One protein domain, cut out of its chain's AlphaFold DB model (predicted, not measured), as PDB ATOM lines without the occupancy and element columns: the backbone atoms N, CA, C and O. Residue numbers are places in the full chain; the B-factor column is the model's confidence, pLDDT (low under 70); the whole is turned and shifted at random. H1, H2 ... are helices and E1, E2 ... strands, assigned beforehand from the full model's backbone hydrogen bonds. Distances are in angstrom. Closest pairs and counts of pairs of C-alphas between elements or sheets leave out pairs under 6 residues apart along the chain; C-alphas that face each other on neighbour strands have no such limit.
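AT A GLANCE: This is residues 936 to 1062 of the 1063 residues of an uncharacterized protein of Nannocystis exedens (UniProt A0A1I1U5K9). Two long helices, H4 and H5, lie side by side as a hairpin, and H4 covers one face of a small three-stranded sheet. Short H2 packs on both helices and over the same face, giving two layers, helices on one sheet face, and a bundle of H2, H4 and H5; H1 packs on H5 and H3 on H4. The 127 printed residues have five named helices and three named strands, in the order H1 H2 E1 E2 E3 H3 H4 H5; the class is mixed, helices and strands, and the sheet, ordered E1 E3 E2, is mixed in direction, with E1 and E3 parallel and E3 and E2 antiparallel. The whole is compact, radius of gyration of the C-alphas 13.7 A, and flat, spanning 37 by 35 by 18 A.

HOW THE PARTS SIT: Start at H1, residues 936 to 948, which touches residues 1045 to 1053 alone of H5, residues 1044 to 1061; the closest C-alphas, Cys 942 and Val 1049, are 5.6 A apart. H2, residues 960 to 969, touches H5 at a steep tilt of 42 degrees, the closest C-alphas being Ala 968 and Ala 1050, 4.8 A, with residues 1049 to 1057 of H5 alone. Next, E1, residues 973 to 978, is parallel to E3, residues 994 to 1000, with N 976 and O 997 at 2.8 A. E2, residues 985 to 991, forms an antiparallel hairpin with E3, N 988 and O 996 at 2.8 A. H3, residues 1004 to 1009, only grazes the sheet. H4, residues 1016 to 1036, is over E3 and E2 at a height of 9.4 A over the sheet. In each helix every O i to N i+4 pair is within hydrogen-bond range.

IN THESE COORDINATES: Find C-alpha 936 at (-24.150, 32.210, 26.231), where H1 begins. H4 runs 30.5 A from C-alpha 1016 at (-43.485, 25.188, 5.059); H5 runs 25.8 A to C-alpha 1061 at (-39.461, 31.855, 5.211).

THE WHOLE: The printed part has no cut, and H1 to H2 is a long link. Confidence is under 70 in 26 residues, among them 976 to 983.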
ATOM      1  N   HIS A 936     -25.027  31.258  26.909       58.72
ATOM      2  CA  HIS A 936     -24.150  32.210  26.231       58.72
ATOM      3  C   HIS A 936     -23.217  31.511  25.252       58.72
ATOM      4  O   HIS A 936     -23.229  31.890  24.089       58.72
ATOM      5  N   ALA A 937     -22.535  30.430  25.635       62.78
ATOM      6  CA  ALA A 937     -21.774  29.615  24.688       62.78
ATOM      7  C   ALA A 937     -22.632  29.044  23.539       62.78
ATOM      8  O   ALA A 937     -22.169  29.011  22.410       62.78
ATOM      9  N   LEU A 938     -23.886  28.638  23.771       64.69
ATOM     10  CA  LEU A 938     -24.838  28.198  22.743       64.69
ATOM     11  C   LEU A 938     -25.246  29.364  21.859       64.69
ATOM     12  O   LEU A 938     -25.293  29.206  20.649       64.69
ATOM     13  N   SER A 939     -25.544  30.522  22.449       69.81
ATOM     14  CA  SER A 939     -25.856  31.747  21.714       69.81
ATOM     15  C   SER A 939     -24.675  32.165  20.838       69.81
ATOM     16  O   SER A 939     -24.869  32.455  19.662       69.81
ATOM     17  N   ASP A 940     -23.455  32.112  21.368       76.31
ATOM     18  CA  ASP A 940     -22.214  32.410  20.662       76.31
ATOM     19  C   ASP A 940     -21.923  31.355  19.595       76.31
ATOM     20  O   ASP A 940     -21.599  31.714  18.470       76.31
ATOM     21  N   MET A 941     -22.128  30.065  19.875       75.94
ATOM     22  CA  MET A 941     -22.008  28.980  18.895       75.94
ATOM     23  C   MET A 941     -23.055  29.102  17.786       75.94
ATOM     24  O   MET A 941     -22.733  28.893  16.619       75.94
ATOM     25  N   CYS A 942     -24.291  29.477  18.110       76.38
ATOM     26  CA  CYS A 942     -25.359  29.744  17.152       76.38
ATOM     27  C   CYS A 942     -25.034  30.974  16.294       76.38
ATOM     28  O   CYS A 942     -25.115  30.904  15.066       76.38
ATOM     29  N   ALA A 943     -24.603  32.078  16.910       77.81
ATOM     30  CA  ALA A 943     -24.206  33.304  16.224       77.81
ATOM     31  C   ALA A 943     -22.968  33.082  15.342       77.81
ATOM     32  O   ALA A 943     -22.940  33.490  14.180       77.81
ATOM     33  N   GLN A 944     -21.962  32.372  15.852       82.06
ATOM     34  CA  GLN A 944     -20.749  32.002  15.130       82.06
ATOM     35  C   GLN A 944     -21.058  31.022  13.995       82.06
ATOM     36  O   GLN A 944     -20.537  31.199  12.897       82.06
ATOM     37  N   SER A 945     -21.960  30.061  14.202       82.19
ATOM     38  CA  SER A 945     -22.449  29.154  13.160       82.19
ATOM     39  C   SER A 945     -23.161  29.912  12.035       82.19
ATOM     40  O   SER A 945     -22.902  29.653  10.859       82.19
ATOM     41  N   LEU A 946     -24.022  30.884  12.356       80.31
ATOM     42  CA  LEU A 946     -24.669  31.743  11.356       80.31
ATOM     43  C   LEU A 946     -23.669  32.671  10.647       80.31
ATOM     44  O   LEU A 946     -23.814  32.912   9.451       80.31
ATOM     45  N   LYS A 947     -22.634  33.150  11.346       81.50
ATOM     46  CA  LYS A 947     -21.567  33.986  10.771       81.50
ATOM     47  C   LYS A 947     -20.652  33.200   9.826       81.50
ATOM     48  O   LYS A 947     -20.279  33.712   8.776       81.50
ATOM     49  N   GLN A 948     -20.289  31.970  10.190       81.88
ATOM     50  CA  GLN A 948     -19.422  31.089   9.394       81.88
ATOM     51  C   GLN A 948     -20.172  30.443   8.224       81.88
ATOM     52  O   GLN A 948     -19.625  30.300   7.132       81.88
ATOM     53  N   HIS A 949     -21.437  30.081   8.438       83.12
ATOM     54  CA  HIS A 949     -22.301  29.446   7.450       83.12
ATOM     55  C   HIS A 949     -23.629  30.212   7.357       83.12
ATOM     56  O   HIS A 949     -24.627  29.771   7.943       83.12
ATOM     57  N   PRO A 950     -23.665  31.351   6.639       82.44
ATOM     58  CA  PRO A 950     -24.872  32.158   6.509       82.44
ATOM     59  C   PRO A 950     -25.989  31.379   5.814       82.44
ATOM     60  O   PRO A 950     -25.760  30.676   4.824       82.44
ATOM     61  N   LEU A 951     -27.204  31.508   6.348       83.12
ATOM     62  CA  LEU A 951     -28.398  30.875   5.796       83.12
ATOM     63  C   LEU A 951     -28.761  31.517   4.455       83.12
ATOM     64  O   LEU A 951     -28.734  32.737   4.299       83.12
ATOM     65  N   ARG A 952     -29.111  30.685   3.480       82.31
ATOM     66  CA  ARG A 952     -29.542  31.102   2.144       82.31
ATOM     67  C   ARG A 952     -30.993  30.700   1.939       82.31
ATOM     68  O   ARG A 952     -31.434  29.661   2.433       82.31
ATOM     69  N   ARG A 953     -31.730  31.491   1.152       76.56
ATOM     70  CA  ARG A 953     -33.093  31.119   0.751       76.56
ATOM     71  C   ARG A 953     -33.081  29.730   0.112       76.56
ATOM     72  O   ARG A 953     -32.295  29.461  -0.793       76.56
ATOM     73  N   LEU A 954     -33.948  28.853   0.613       77.69
ATOM     74  CA  LEU A 954     -34.159  27.520   0.056       77.69
ATOM     75  C   LEU A 954     -34.667  27.650  -1.385       77.69
ATOM     76  O   LEU A 954     -35.658  28.341  -1.622       77.69
ATOM     77  N   ALA A 955     -33.985  27.000  -2.328       71.44
ATOM     78  CA  ALA A 955     -34.419  26.950  -3.719       71.44
ATOM     79  C   ALA A 955     -35.756  26.189  -3.828       71.44
ATOM     80  O   ALA A 955     -35.925  25.195  -3.121       71.44
ATOM     81  N   PRO A 956     -36.700  26.626  -4.678       64.88
ATOM     82  CA  PRO A 956     -37.947  25.898  -4.905       64.88
ATOM     83  C   PRO A 956     -37.685  24.517  -5.538       64.88
ATOM     84  O   PRO A 956     -36.680  24.327  -6.224       64.88
ATOM     85  N   GLY A 957     -38.582  23.550  -5.302       64.69
ATOM     86  CA  GLY A 957     -38.519  22.202  -5.885       64.69
ATOM     87  C   GLY A 957     -38.252  21.050  -4.894       64.69
ATOM     88  O   GLY A 957     -38.164  21.255  -3.681       64.69
ATOM     89  N   PRO A 958     -38.086  19.810  -5.388       60.44
ATOM     90  CA  PRO A 958     -38.141  18.577  -4.583       60.44
ATOM     91  C   PRO A 958     -36.939  18.358  -3.648       60.44
ATOM     92  O   PRO A 958     -36.962  17.485  -2.783       60.44
ATOM     93  N   ARG A 959     -35.869  19.153  -3.786       74.19
ATOM     94  CA  ARG A 959     -34.673  19.092  -2.921       74.19
ATOM     95  C   ARG A 959     -34.698  20.109  -1.778       74.19
ATOM     96  O   ARG A 959     -33.668  20.363  -1.159       74.19
ATOM     97  N   ARG A 960     -35.857  20.702  -1.470       83.25
ATOM     98  CA  ARG A 960     -36.002  21.693  -0.386       83.25
ATOM     99  C   ARG A 960     -35.634  21.139   0.985       83.25
ATOM    100  O   ARG A 960     -34.896  21.800   1.711       83.25
ATOM    101  N   LEU A 961     -36.085  19.926   1.314       85.12
ATOM    102  CA  LEU A 961     -35.760  19.270   2.586       85.12
ATOM    103  C   LEU A 961     -34.261  18.962   2.688       85.12
ATOM    104  O   LEU A 961     -33.634  19.229   3.707       85.12
ATOM    105  N   GLU A 962     -33.669  18.471   1.598       83.75
ATOM    106  CA  GLU A 962     -32.230  18.226   1.504       83.75
ATOM    107  C   GLU A 962     -31.424  19.525   1.668       83.75
ATOM    108  O   GLU A 962     -30.472  19.577   2.447       83.75
ATOM    109  N   GLY A 963     -31.821  20.594   0.974       83.25
ATOM    110  CA  GLY A 963     -31.197  21.911   1.090       83.25
ATOM    111  C   GLY A 963     -31.301  22.487   2.502       83.25
ATOM    112  O   GLY A 963     -30.354  23.112   2.977       83.25
ATOM    113  N   LEU A 964     -32.411  22.235   3.196       87.25
ATOM    114  CA  LEU A 964     -32.627  22.647   4.579       87.25
ATOM    115  C   LEU A 964     -31.745  21.847   5.547       87.25
ATOM    116  O   LEU A 964     -31.055  22.453   6.363       87.25
ATOM    117  N   LEU A 965     -31.676  20.519   5.417       87.25
ATOM    118  CA  LEU A 965     -30.814  19.672   6.253       87.25
ATOM    119  C   LEU A 965     -29.325  19.984   6.056       87.25
ATOM    120  O   LEU A 965     -28.584  20.078   7.036       87.25
ATOM    121  N   ARG A 966     -28.893  20.230   4.811       85.81
ATOM    122  CA  ARG A 966     -27.524  20.681   4.496       85.81
ATOM    123  C   ARG A 966     -27.201  22.013   5.175       85.81
ATOM    124  O   ARG A 966     -26.116  22.176   5.727       85.81
ATOM    125  N   GLN A 967     -28.143  22.957   5.168       86.25
ATOM    126  CA  GLN A 967     -27.967  24.245   5.840       86.25
ATOM    127  C   GLN A 967     -28.039  24.139   7.369       86.25
ATOM    128  O   GLN A 967     -27.368  24.921   8.040       86.25
ATOM    129  N   ALA A 968     -28.799  23.190   7.920       87.12
ATOM    130  CA  ALA A 968     -28.941  22.981   9.360       87.12
ATOM    131  C   ALA A 968     -27.727  22.276   9.989       87.12
ATOM    132  O   ALA A 968     -27.252  22.706  11.034       87.12
ATOM    133  N   LEU A 969     -27.182  21.236   9.346       84.12
ATOM    134  CA  LEU A 969     -26.111  20.405   9.917       84.12
ATOM    135  C   LEU A 969     -24.707  21.022   9.831       84.12
ATOM    136  O   LEU A 969     -23.788  20.547  10.503       84.12
ATOM    137  N   THR A 970     -24.524  22.078   9.024       76.31
ATOM    138  CA  THR A 970     -23.255  22.830   8.857       76.31
ATOM    139  C   THR A 970     -22.030  21.976   8.521       76.31
ATOM    140  O   THR A 970     -20.893  22.361   8.775       76.31
ATOM    141  N   ARG A 971     -22.251  20.800   7.935       76.81
ATOM    142  CA  ARG A 971     -21.205  19.848   7.552       76.81
ATOM    143  C   ARG A 971     -21.491  19.277   6.162       76.81
ATOM    144  O   ARG A 971     -22.621  19.411   5.686       76.81
ATOM    145  N   PRO A 972     -20.504  18.667   5.486       75.06
ATOM    146  CA  PRO A 972     -20.741  17.979   4.224       75.06
ATOM    147  C   PRO A 972     -21.721  16.826   4.452       75.06
ATOM    148  O   PRO A 972     -21.475  15.956   5.289       75.06
ATOM    149  N   VAL A 973     -22.836  16.843   3.726       75.19
ATOM    150  CA  VAL A 973     -23.868  15.812   3.815       75.19
ATOM    151  C   VAL A 973     -24.150  15.252   2.427       75.19
ATOM    152  O   VAL A 973     -24.490  16.009   1.512       75.19
ATOM    153  N   ALA A 974     -24.043  13.931   2.294       76.94
ATOM    154  CA  ALA A 974     -24.639  13.189   1.191       76.94
ATOM    155  C   ALA A 974     -26.042  12.765   1.630       76.94
ATOM    156  O   ALA A 974     -26.182  12.039   2.609       76.94
ATOM    157  N   VAL A 975     -27.083  13.282   0.975       71.19
ATOM    158  CA  VAL A 975     -28.462  12.881   1.275       71.19
ATOM    159  C   VAL A 975     -28.897  11.864   0.237       71.19
ATOM    160  O   VAL A 975     -29.070  12.180  -0.938       71.19
ATOM    161  N   GLU A 976     -29.076  10.640   0.699       67.62
ATOM    162  CA  GLU A 976     -29.628   9.529  -0.051       67.62
ATOM    163  C   GLU A 976     -31.067   9.269   0.413       67.62
ATOM    164  O   GLU A 976     -31.519   9.716   1.471       67.62
ATOM    165  N   GLY A 977     -31.854   8.591  -0.417       53.41
ATOM    166  CA  GLY A 977     -33.209   8.196  -0.048       53.41
ATOM    167  C   GLY A 977     -33.237   6.736   0.373       53.41
ATOM    168  O   GLY A 977     -33.132   5.878  -0.499       53.41
ATOM    169  N   ALA A 978     -33.480   6.446   1.653       46.25
ATOM    170  CA  ALA A 978     -33.865   5.097   2.057       46.25
ATOM    171  C   ALA A 978     -35.324   4.870   1.663       46.25
ATOM    172  O   ALA A 978     -36.253   5.404   2.272       46.25
ATOM    173  N   ILE A 979     -35.525   4.050   0.635       43.19
ATOM    174  CA  ILE A 979     -36.854   3.719   0.105       43.19
ATOM    175  C   ILE A 979     -37.713   2.982   1.157       43.19
ATOM    176  O   ILE A 979     -38.935   3.074   1.103       43.19
ATOM    177  N   LEU A 980     -37.092   2.321   2.146       36.75
ATOM    178  CA  LEU A 980     -37.743   1.374   3.065       36.75
ATOM    179  C   LEU A 980     -37.697   1.765   4.561       36.75
ATOM    180  O   LEU A 980     -38.003   0.936   5.416       36.75
ATOM    181  N   SER A 981     -37.319   3.002   4.915       43.97
ATOM    182  CA  SER A 981     -37.234   3.422   6.328       43.97
ATOM    183  C   SER A 981     -38.432   4.265   6.782       43.97
ATOM    184  O   SER A 981     -38.848   5.200   6.096       43.97
ATOM    185  N   TRP A 982     -38.969   3.917   7.959       53.06
ATOM    186  CA  TRP A 982     -40.081   4.595   8.656       53.06
ATOM    187  C   TRP A 982     -39.599   5.554   9.742       53.06
ATOM    188  O   TRP A 982     -40.360   6.371  10.266       53.06
ATOM    189  N   GLN A 983     -38.306   5.479  10.042       65.75
ATOM    190  CA  GLN A 983     -37.597   6.554  10.704       65.75
ATOM    191  C   GLN A 983     -37.594   7.766   9.763       65.75
ATOM    192  O   GLN A 983     -37.523   7.616   8.549       65.75
ATOM    193  N   ALA A 984     -37.695   8.970  10.309       72.56
ATOM    194  CA  ALA A 984     -37.542  10.206   9.561       72.56
ATOM    195  C   ALA A 984     -36.170  10.268   8.859       72.56
ATOM    196  O   ALA A 984     -36.075  10.638   7.689       72.56
ATOM    197  N   ALA A 985     -35.101   9.838   9.529       77.62
ATOM    198  CA  ALA A 985     -33.786   9.723   8.912       77.62
ATOM    199  C   ALA A 985     -32.939   8.656   9.602       77.62
ATOM    200  O   ALA A 985     -33.026   8.475  10.814       77.62
ATOM    201  N   ARG A 986     -32.096   7.986   8.817       79.94
ATOM    202  CA  ARG A 986     -31.086   7.042   9.286       79.94
ATOM    203  C   ARG A 986     -29.703   7.568   8.936       79.94
ATOM    204  O   ARG A 986     -29.501   8.161   7.874       79.94
ATOM    205  N   LEU A 987     -28.738   7.334   9.815       80.94
ATOM    206  CA  LEU A 987     -27.350   7.661   9.531       80.94
ATOM    207  C   LEU A 987     -26.693   6.506   8.754       80.94
ATOM    208  O   LEU A 987     -26.612   5.384   9.261       80.94
ATOM    209  N   GLY A 988     -26.231   6.770   7.533       75.69
ATOM    210  CA  GLY A 988     -25.477   5.833   6.697       75.69
ATOM    211  C   GLY A 988     -24.009   5.746   7.133       75.69
ATOM    212  O   GLY A 988     -23.714   5.537   8.314       75.69
ATOM    213  N   ASN A 989     -23.082   5.935   6.190       73.19
ATOM    214  CA  ASN A 989     -21.646   6.024   6.475       73.19
ATOM    215  C   ASN A 989     -21.261   7.396   7.052       73.19
ATOM    216  O   ASN A 989     -21.733   8.438   6.592       73.19
ATOM    217  N   ALA A 990     -20.366   7.398   8.040       71.00
ATOM    218  CA  ALA A 990     -19.800   8.606   8.631       71.00
ATOM    219  C   ALA A 990     -18.269   8.553   8.530       71.00
ATOM    220  O   ALA A 990     -17.617   7.849   9.299       71.00
ATOM    221  N   GLU A 991     -17.700   9.296   7.578       66.06
ATOM    222  CA  GLU A 991     -16.250   9.422   7.395       66.06
ATOM    223  C   GLU A 991     -15.787  10.803   7.874       66.06
ATOM    224  O   GLU A 991     -16.096  11.844   7.287       66.06
ATOM    225  N   GLY A 992     -15.055  10.830   8.990       67.00
ATOM    226  CA  GLY A 992     -14.573  12.074   9.590       67.00
ATOM    227  C   GLY A 992     -15.713  13.031   9.962       67.00
ATOM    228  O   GLY A 992     -16.495  12.753  10.869       67.00
ATOM    229  N   ARG A 993     -15.792  14.189   9.286       63.88
ATOM    230  CA  ARG A 993     -16.841  15.213   9.493       63.88
ATOM    231  C   ARG A 993     -18.011  15.116   8.499       63.88
ATOM    232  O   ARG A 993     -18.948  15.903   8.624       63.88
ATOM    233  N   ALA A 994     -17.966  14.205   7.526       76.44
ATOM    234  CA  ALA A 994     -19.004  14.046   6.508       76.44
ATOM    235  C   ALA A 994     -20.011  12.958   6.903       76.44
ATOM    236  O   ALA A 994     -19.621  11.874   7.339       76.44
ATOM    237  N   TRP A 995     -21.308  13.247   6.756       81.81
ATOM    238  CA  TRP A 995     -22.389  12.300   7.051       81.81
ATOM    239  C   TRP A 995     -23.115  11.900   5.766       81.81
ATOM    240  O   TRP A 995     -23.563  12.766   5.014       81.81
ATOM    241  N   SER A 996     -23.272  10.597   5.538       82.00
ATOM    242  CA  SER A 996     -24.299  10.082   4.635       82.00
ATOM    243  C   SER A 996     -25.598   9.908   5.418       82.00
ATOM    244  O   SER A 996     -25.616   9.300   6.490       82.00
ATOM    245  N   ILE A 997     -26.670  10.515   4.925       83.12
ATOM    246  CA  ILE A 997     -27.990  10.532   5.549       83.12
ATOM    247  C   ILE A 997     -28.955   9.866   4.595       83.12
ATOM    248  O   ILE A 997     -29.131  10.324   3.471       83.12
ATOM    249  N   GLU A 998     -29.645   8.853   5.084       79.00
ATOM    250  CA  GLU A 998     -30.725   8.220   4.358       79.00
ATOM    251  C   GLU A 998     -32.060   8.729   4.902       79.00
ATOM    252  O   GLU A 998     -32.456   8.415   6.027       79.00
ATOM    253  N   LEU A 999     -32.776   9.530   4.113       78.88
ATOM    254  CA  LEU A 999     -34.121   9.967   4.489       78.88
ATOM    255  C   LEU A 999     -35.096   8.810   4.344       78.88
ATOM    256  O   LEU A 999     -35.171   8.197   3.275       78.88
ATOM    257  N   GLY A1000     -35.866   8.533   5.395       67.69
ATOM    258  CA  GLY A1000     -36.867   7.481   5.352       67.69
ATOM    259  C   GLY A1000     -38.083   7.932   4.568       67.69
ATOM    260  O   GLY A1000     -38.986   8.586   5.087       67.69
ATOM    261  N   ARG A1001     -38.115   7.557   3.286       64.44
ATOM    262  CA  ARG A1001     -39.169   7.947   2.340       64.44
ATOM    263  C   ARG A1001     -40.530   7.321   2.647       64.44
ATOM    264  O   ARG A1001     -41.458   7.533   1.873       64.44
ATOM    265  N   ARG A1002     -40.665   6.560   3.739       52.91
ATOM    266  CA  ARG A1002     -41.933   6.025   4.248       52.91
ATOM    267  C   ARG A1002     -42.457   6.737   5.493       52.91
ATOM    268  O   ARG A1002     -43.612   6.549   5.846       52.91
ATOM    269  N   ASN A1003     -41.656   7.590   6.124       68.31
ATOM    270  CA  ASN A1003     -42.133   8.433   7.210       68.31
ATOM    271  C   ASN A1003     -43.073   9.522   6.658       68.31
ATOM    272  O   ASN A1003     -42.665  10.303   5.800       68.31
ATOM    273  N   ALA A1004     -44.315   9.584   7.149       67.75
ATOM    274  CA  ALA A1004     -45.352  10.473   6.615       67.75
ATOM    275  C   ALA A1004     -44.942  11.959   6.609       67.75
ATOM    276  O   ALA A1004     -45.277  12.691   5.679       67.75
ATOM    277  N   GLU A1005     -44.167  12.403   7.601       76.19
ATOM    278  CA  GLU A1005     -43.677  13.782   7.669       76.19
ATOM    279  C   GLU A1005     -42.597  14.040   6.607       76.19
ATOM    280  O   GLU A1005     -42.661  15.033   5.883       76.19
ATOM    281  N   ILE A1006     -41.660  13.103   6.418       77.94
ATOM    282  CA  ILE A1006     -40.654  13.170   5.343       77.94
ATOM    283  C   ILE A1006     -41.312  13.150   3.961       77.94
ATOM    284  O   ILE A1006     -40.907  13.889   3.069       77.94
ATOM    285  N   GLN A1007     -42.344  12.332   3.776       71.69
ATOM    286  CA  GLN A1007     -43.090  12.223   2.525       71.69
ATOM    287  C   GLN A1007     -43.794  13.524   2.147       71.69
ATOM    288  O   GLN A1007     -43.697  13.970   1.004       71.69
ATOM    289  N   GLN A1008     -44.454  14.158   3.116       75.44
ATOM    290  CA  GLN A1008     -45.094  15.455   2.917       75.44
ATOM    291  C   GLN A1008     -44.068  16.563   2.654       75.44
ATOM    292  O   GLN A1008     -44.325  17.447   1.842       75.44
ATOM    293  N   ALA A1009     -42.888  16.497   3.276       79.81
ATOM    294  CA  ALA A1009     -41.799  17.446   3.053       79.81
ATOM    295  C   ALA A1009     -41.046  17.259   1.721       79.81
ATOM    296  O   ALA A1009     -40.394  18.195   1.255       79.81
ATOM    297  N   LEU A1010     -41.118  16.071   1.112       75.75
ATOM    298  CA  LEU A1010     -40.538  15.760  -0.202       75.75
ATOM    299  C   LEU A1010     -41.509  16.004  -1.372       75.75
ATOM    300  O   LEU A1010     -41.101  15.867  -2.525       75.75
ATOM    301  N   ALA A1011     -42.769  16.360  -1.098       75.19
ATOM    302  CA  ALA A1011     -43.739  16.727  -2.126       75.19
ATOM    303  C   ALA A1011     -43.314  18.006  -2.874       75.19
ATOM    304  O   ALA A1011     -42.696  18.903  -2.299       75.19
ATOM    305  N   GLU A1012     -43.671  18.099  -4.158       68.19
ATOM    306  CA  GLU A1012     -43.282  19.212  -5.041       68.19
ATOM    307  C   GLU A1012     -43.761  20.577  -4.508       68.19
ATOM    308  O   GLU A1012     -43.016  21.558  -4.544       68.19
ATOM    309  N   GLU A1013     -44.940  20.595  -3.877       71.31
ATOM    310  CA  GLU A1013     -45.535  21.747  -3.187       71.31
ATOM    311  C   GLU A1013     -45.655  21.524  -1.667       71.31
ATOM    312  O   GLU A1013     -46.704  21.741  -1.061       71.31
ATOM    313  N   ALA A1014     -44.581  21.064  -1.017       71.88
ATOM    314  CA  ALA A1014     -44.582  20.885   0.435       71.88
ATOM    315  C   ALA A1014     -44.858  22.219   1.173       71.88
ATOM    316  O   ALA A1014     -44.104  23.193   0.982       71.88
ATOM    317  N   PRO A1015     -45.882  22.284   2.049       77.75
ATOM    318  CA  PRO A1015     -46.113  23.462   2.869       77.75
ATOM    319  C   PRO A1015     -44.964  23.625   3.873       77.75
ATOM    320  O   PRO A1015     -44.321  22.654   4.286       77.75
ATOM    321  N   HIS A1016     -44.655  24.874   4.234       75.06
ATOM    322  CA  HIS A1016     -43.485  25.188   5.059       75.06
ATOM    323  C   HIS A1016     -43.515  24.437   6.397       75.06
ATOM    324  O   HIS A1016     -42.496  23.908   6.829       75.06
ATOM    325  N   ASP A1017     -44.679  24.309   7.025       74.81
ATOM    326  CA  ASP A1017     -44.824  23.599   8.294       74.81
ATOM    327  C   ASP A1017     -44.444  22.108   8.205       74.81
ATOM    328  O   ASP A1017     -43.722  21.617   9.072       74.81
ATOM    329  N   ALA A1018     -44.842  21.414   7.134       77.12
ATOM    330  CA  ALA A1018     -44.442  20.029   6.871       77.12
ATOM    331  C   ALA A1018     -42.929  19.908   6.652       77.12
ATOM    332  O   ALA A1018     -42.277  19.035   7.223       77.12
ATOM    333  N   LEU A1019     -42.356  20.829   5.871       83.19
ATOM    334  CA  LEU A1019     -40.925  20.870   5.574       83.19
ATOM    335  C   LEU A1019     -40.070  21.017   6.847       83.19
ATOM    336  O   LEU A1019     -39.086  20.296   7.026       83.19
ATOM    337  N   PHE A1020     -40.447  21.937   7.737       83.56
ATOM    338  CA  PHE A1020     -39.705  22.217   8.969       83.56
ATOM    339  C   PHE A1020     -39.945  21.162  10.064       83.56
ATOM    340  O   PHE A1020     -39.008  20.836  10.796       83.56
ATOM    341  N   ALA A1021     -41.144  20.571  10.146       77.94
ATOM    342  CA  ALA A1021     -41.424  19.454  11.052       77.94
ATOM    343  C   ALA A1021     -40.614  18.199  10.679       77.94
ATOM    344  O   ALA A1021     -39.948  17.610  11.533       77.94
ATOM    345  N   ALA A1022     -40.593  17.842   9.393       81.19
ATOM    346  CA  ALA A1022     -39.810  16.728   8.863       81.19
ATOM    347  C   ALA A1022     -38.306  16.884   9.127       81.19
ATOM    348  O   ALA A1022     -37.635  15.933   9.528       81.19
ATOM    349  N   ALA A1023     -37.779  18.098   8.953       85.06
ATOM    350  CA  ALA A1023     -36.381  18.396   9.232       85.06
ATOM    351  C   ALA A1023     -36.024  18.259  10.717       85.06
ATOM    352  O   ALA A1023     -34.983  17.692  11.043       85.06
ATOM    353  N   ALA A1024     -36.884  18.742  11.618       80.69
ATOM    354  CA  ALA A1024     -36.669  18.617  13.058       80.69
ATOM    355  C   ALA A1024     -36.649  17.143  13.502       80.69
ATOM    356  O   ALA A1024     -35.748  16.728  14.230       80.69
ATOM    357  N   LEU A1025     -37.591  16.337  12.997       77.56
ATOM    358  CA  LEU A1025     -37.663  14.898  13.266       77.56
ATOM    359  C   LEU A1025     -36.447  14.140  12.715       77.56
ATOM    360  O   LEU A1025     -35.891  13.281  13.402       77.56
ATOM    361  N   ALA A1026     -36.006  14.478  11.499       82.69
ATOM    362  CA  ALA A1026     -34.811  13.899  10.895       82.69
ATOM    363  C   ALA A1026     -33.554  14.207  11.724       82.69
ATOM    364  O   ALA A1026     -32.775  13.303  12.011       82.69
ATOM    365  N   LEU A1027     -33.364  15.459  12.158       83.19
ATOM    366  CA  LEU A1027     -32.212  15.848  12.977       83.19
ATOM    367  C   LEU A1027     -32.190  15.117  14.322       83.19
ATOM    368  O   LEU A1027     -31.156  14.555  14.675       83.19
ATOM    369  N   ALA A1028     -33.319  15.062  15.033       79.69
ATOM    370  CA  ALA A1028     -33.404  14.379  16.323       79.69
ATOM    371  C   ALA A1028     -32.993  12.899  16.215       79.69
ATOM    372  O   ALA A1028     -32.222  12.388  17.030       79.69
ATOM    373  N   GLN A1029     -33.450  12.211  15.164       78.06
ATOM    374  CA  GLN A1029     -33.096  10.810  14.930       78.06
ATOM    375  C   GLN A1029     -31.637  10.630  14.508       78.06
ATOM    376  O   GLN A1029     -30.963   9.736  15.019       78.06
ATOM    377  N   LEU A1030     -31.112  11.506  13.651       83.19
ATOM    378  CA  LEU A1030     -29.712  11.458  13.232       83.19
ATOM    379  C   LEU A1030     -28.751  11.667  14.397       83.19
ATOM    380  O   LEU A1030     -27.775  10.933  14.521       83.19
ATOM    381  N   PHE A1031     -29.028  12.637  15.267       81.25
ATOM    382  CA  PHE A1031     -28.206  12.888  16.445       81.25
ATOM    383  C   PHE A1031     -28.348  11.775  17.491       81.25
ATOM    384  O   PHE A1031     -27.351  11.401  18.111       81.25
ATOM    385  N   ALA A1032     -29.532  11.170  17.637       75.38
ATOM    386  CA  ALA A1032     -29.710   9.983  18.472       75.38
ATOM    387  C   ALA A1032     -28.878   8.788  17.970       75.38
ATOM    388  O   ALA A1032     -28.163   8.167  18.761       75.38
ATOM    389  N   GLU A1033     -28.904   8.493  16.666       79.12
ATOM    390  CA  GLU A1033     -28.088   7.426  16.073       79.12
ATOM    391  C   GLU A1033     -26.590   7.739  16.118       79.12
ATOM    392  O   GLU A1033     -25.784   6.866  16.441       79.12
ATOM    393  N   ALA A1034     -26.197   8.984  15.842       78.69
ATOM    394  CA  ALA A1034     -24.802   9.404  15.879       78.69
ATOM    395  C   ALA A1034     -24.208   9.296  17.294       78.69
ATOM    396  O   ALA A1034     -23.064   8.857  17.437       78.69
ATOM    397  N   ARG A1035     -24.994   9.611  18.337       83.56
ATOM    398  CA  ARG A1035     -24.606   9.389  19.740       83.56
ATOM    399  C   ARG A1035     -24.482   7.915  20.081       83.56
ATOM    400  O   ARG A1035     -23.507   7.530  20.718       83.56
ATOM    401  N   ALA A1036     -25.435   7.091  19.641       74.19
ATOM    402  CA  ALA A1036     -25.384   5.647  19.857       74.19
ATOM    403  C   ALA A1036     -24.140   5.007  19.211       74.19
ATOM    404  O   ALA A1036     -23.612   4.030  19.735       74.19
ATOM    405  N   ARG A1037     -23.640   5.587  18.109       78.38
ATOM    406  CA  ARG A1037     -22.406   5.172  17.416       78.38
ATOM    407  C   ARG A1037     -21.135   5.894  17.894       78.38
ATOM    408  O   ARG A1037     -20.066   5.632  17.355       78.38
ATOM    409  N   GLY A1038     -21.230   6.801  18.871       77.81
ATOM    410  CA  GLY A1038     -20.081   7.523  19.430       77.81
ATOM    411  C   GLY A1038     -19.371   8.475  18.456       77.81
ATOM    412  O   GLY A1038     -18.169   8.696  18.589       77.81
ATOM    413  N   LEU A1039     -20.074   9.024  17.460       79.00
ATOM    414  CA  LEU A1039     -19.451   9.848  16.418       79.00
ATOM    415  C   LEU A1039     -19.057  11.251  16.925       79.00
ATOM    416  O   LEU A1039     -19.809  11.862  17.691       79.00
ATOM    417  N   PRO A1040     -17.925  11.821  16.467       70.62
ATOM    418  CA  PRO A1040     -17.499  13.164  16.858       70.62
ATOM    419  C   PRO A1040     -18.477  14.244  16.358       70.62
ATOM    420  O   PRO A1040     -18.954  14.203  15.222       70.62
ATOM    421  N   GLY A1041     -18.782  15.231  17.210       71.81
ATOM    422  CA  GLY A1041     -19.729  16.312  16.894       71.81
ATOM    423  C   GLY A1041     -21.194  15.858  16.803       71.81
ATOM    424  O   GLY A1041     -21.948  16.406  15.995       71.81
ATOM    425  N   SER A1042     -21.565  14.823  17.568       76.25
ATOM    426  CA  SER A1042     -22.940  14.323  17.762       76.25
ATOM    427  C   SER A1042     -23.542  14.719  19.122       76.25
ATOM    428  O   SER A1042     -24.592  14.211  19.528       76.25
ATOM    429  N   GLY A1043     -22.860  15.604  19.852       74.00
ATOM    430  CA  GLY A1043     -23.288  16.050  21.164       74.00
ATOM    431  C   GLY A1043     -24.605  16.823  21.119       74.00
ATOM    432  O   GLY A1043     -25.075  17.274  20.073       74.00
ATOM    433  N   LEU A1044     -25.200  16.988  22.300       70.94
ATOM    434  CA  LEU A1044     -26.346  17.873  22.501       70.94
ATOM    435  C   LEU A1044     -26.087  19.321  22.007       70.94
ATOM    436  O   LEU A1044     -27.017  19.916  21.462       70.94
ATOM    437  N   PRO A1045     -24.859  19.884  22.115       73.88
ATOM    438  CA  PRO A1045     -24.516  21.182  21.530       73.88
ATOM    439  C   PRO A1045     -24.780  21.320  20.042       73.88
ATOM    440  O   PRO A1045     -25.444  22.257  19.602       73.88
ATOM    441  N   GLU A1046     -24.296  20.369  19.263       80.25
ATOM    442  CA  GLU A1046     -24.421  20.386  17.817       80.25
ATOM    443  C   GLU A1046     -25.862  20.118  17.369       80.25
ATOM    444  O   GLU A1046     -26.311  20.703  16.382       80.25
ATOM    445  N   GLU A1047     -26.607  19.299  18.117       80.88
ATOM    446  CA  GLU A1047     -28.039  19.074  17.890       80.88
ATOM    447  C   GLU A1047     -28.853  20.355  18.118       80.88
ATOM    448  O   GLU A1047     -29.690  20.715  17.288       80.88
ATOM    449  N   LEU A1048     -28.574  21.087  19.201       76.75
ATOM    450  CA  LEU A1048     -29.262  22.340  19.517       76.75
ATOM    451  C   LEU A1048     -28.909  23.465  18.536       76.75
ATOM    452  O   LEU A1048     -29.803  24.208  18.129       76.75
ATOM    453  N   VAL A1049     -27.655  23.557  18.079       81.00
ATOM    454  CA  VAL A1049     -27.261  24.486  17.003       81.00
ATOM    455  C   VAL A1049     -27.969  24.133  15.688       81.00
ATOM    456  O   VAL A1049     -28.474  25.028  15.009       81.00
ATOM    457  N   ALA A1050     -28.073  22.847  15.334       82.25
ATOM    458  CA  ALA A1050     -28.804  22.419  14.141       82.25
ATOM    459  C   ALA A1050     -30.304  22.752  14.242       82.25
ATOM    460  O   ALA A1050     -30.873  23.313  13.303       82.25
ATOM    461  N   GLY A1051     -30.929  22.499  15.398       79.88
ATOM    462  CA  GLY A1051     -32.318  22.876  15.677       79.88
ATOM    463  C   GLY A1051     -32.552  24.390  15.623       79.88
ATOM    464  O   GLY A1051     -33.527  24.847  15.023       79.88
ATOM    465  N   TYR A1052     -31.624  25.190  16.156       80.06
ATOM    466  CA  TYR A1052     -31.677  26.651  16.074       80.06
ATOM    467  C   TYR A1052     -31.622  27.154  14.625       80.06
ATOM    468  O   TYR A1052     -32.375  28.051  14.249       80.06
ATOM    469  N   ARG A1053     -30.788  26.554  13.771       84.69
ATOM    470  CA  ARG A1053     -30.694  26.929  12.350       84.69
ATOM    471  C   ARG A1053     -31.956  26.584  11.559       84.69
ATOM    472  O   ARG A1053     -32.334  27.351  10.676       84.69
ATOM    473  N   VAL A1054     -32.631  25.481  11.893       83.44
ATOM    474  CA  VAL A1054     -33.958  25.146  11.341       83.44
ATOM    475  C   VAL A1054     -34.985  26.208  11.732       83.44
ATOM    476  O   VAL A1054     -35.729  26.673  10.873       83.44
ATOM    477  N   LEU A1055     -34.987  26.653  12.994       77.25
ATOM    478  CA  LEU A1055     -35.862  27.736  13.455       77.25
ATOM    479  C   LEU A1055     -35.545  29.074  12.772       77.25
ATOM    480  O   LEU A1055     -36.461  29.770  12.350       77.25
ATOM    481  N   ALA A1056     -34.269  29.426  12.614       79.25
ATOM    482  CA  ALA A1056     -33.862  30.650  11.926       79.25
ATOM    483  C   ALA A1056     -34.276  30.652  10.440       79.25
ATOM    484  O   ALA A1056     -34.737  31.673   9.936       79.25
ATOM    485  N   LEU A1057     -34.185  29.506   9.752       79.94
ATOM    486  CA  LEU A1057     -34.732  29.337   8.400       79.94
ATOM    487  C   LEU A1057     -36.263  29.431   8.382       79.94
ATOM    488  O   LEU A1057     -36.814  30.046   7.478       79.94
ATOM    489  N   LEU A1058     -36.953  28.868   9.379       78.00
ATOM    490  CA  LEU A1058     -38.409  28.978   9.498       78.00
ATOM    491  C   LEU A1058     -38.834  30.446   9.622       78.00
ATOM    492  O   LEU A1058     -39.666  30.894   8.844       78.00
ATOM    493  N   TYR A1059     -38.219  31.217  10.520       71.00
ATOM    494  CA  TYR A1059     -38.513  32.648  10.671       71.00
ATOM    495  C   TYR A1059     -38.160  33.486   9.433       71.00
ATOM    496  O   TYR A1059     -38.775  34.520   9.215       71.00
ATOM    497  N   ALA A1060     -37.199  33.053   8.613       71.44
ATOM    498  CA  ALA A1060     -36.844  33.742   7.371       71.44
ATOM    499  C   ALA A1060     -37.790  33.430   6.191       71.44
ATOM    500  O   ALA A1060     -37.775  34.155   5.192       71.44
ATOM    501  N   HIS A1061     -38.572  32.347   6.277       65.88
ATOM    502  CA  HIS A1061     -39.461  31.855   5.211       65.88
ATOM    503  C   HIS A1061     -40.954  31.957   5.545       65.88
ATOM    504  O   HIS A1061     -41.786  31.755   4.662       65.88
ATOM    505  N   VAL A1062     -41.295  32.248   6.797       57.16
ATOM    506  CA  VAL A1062     -42.654  32.588   7.226       57.16
ATOM    507  C   VAL A1062     -42.893  34.080   6.930       57.16
ATOM    508  O   VAL A1062     -42.019  34.878   7.261       57.16
TER     509      VAL A1062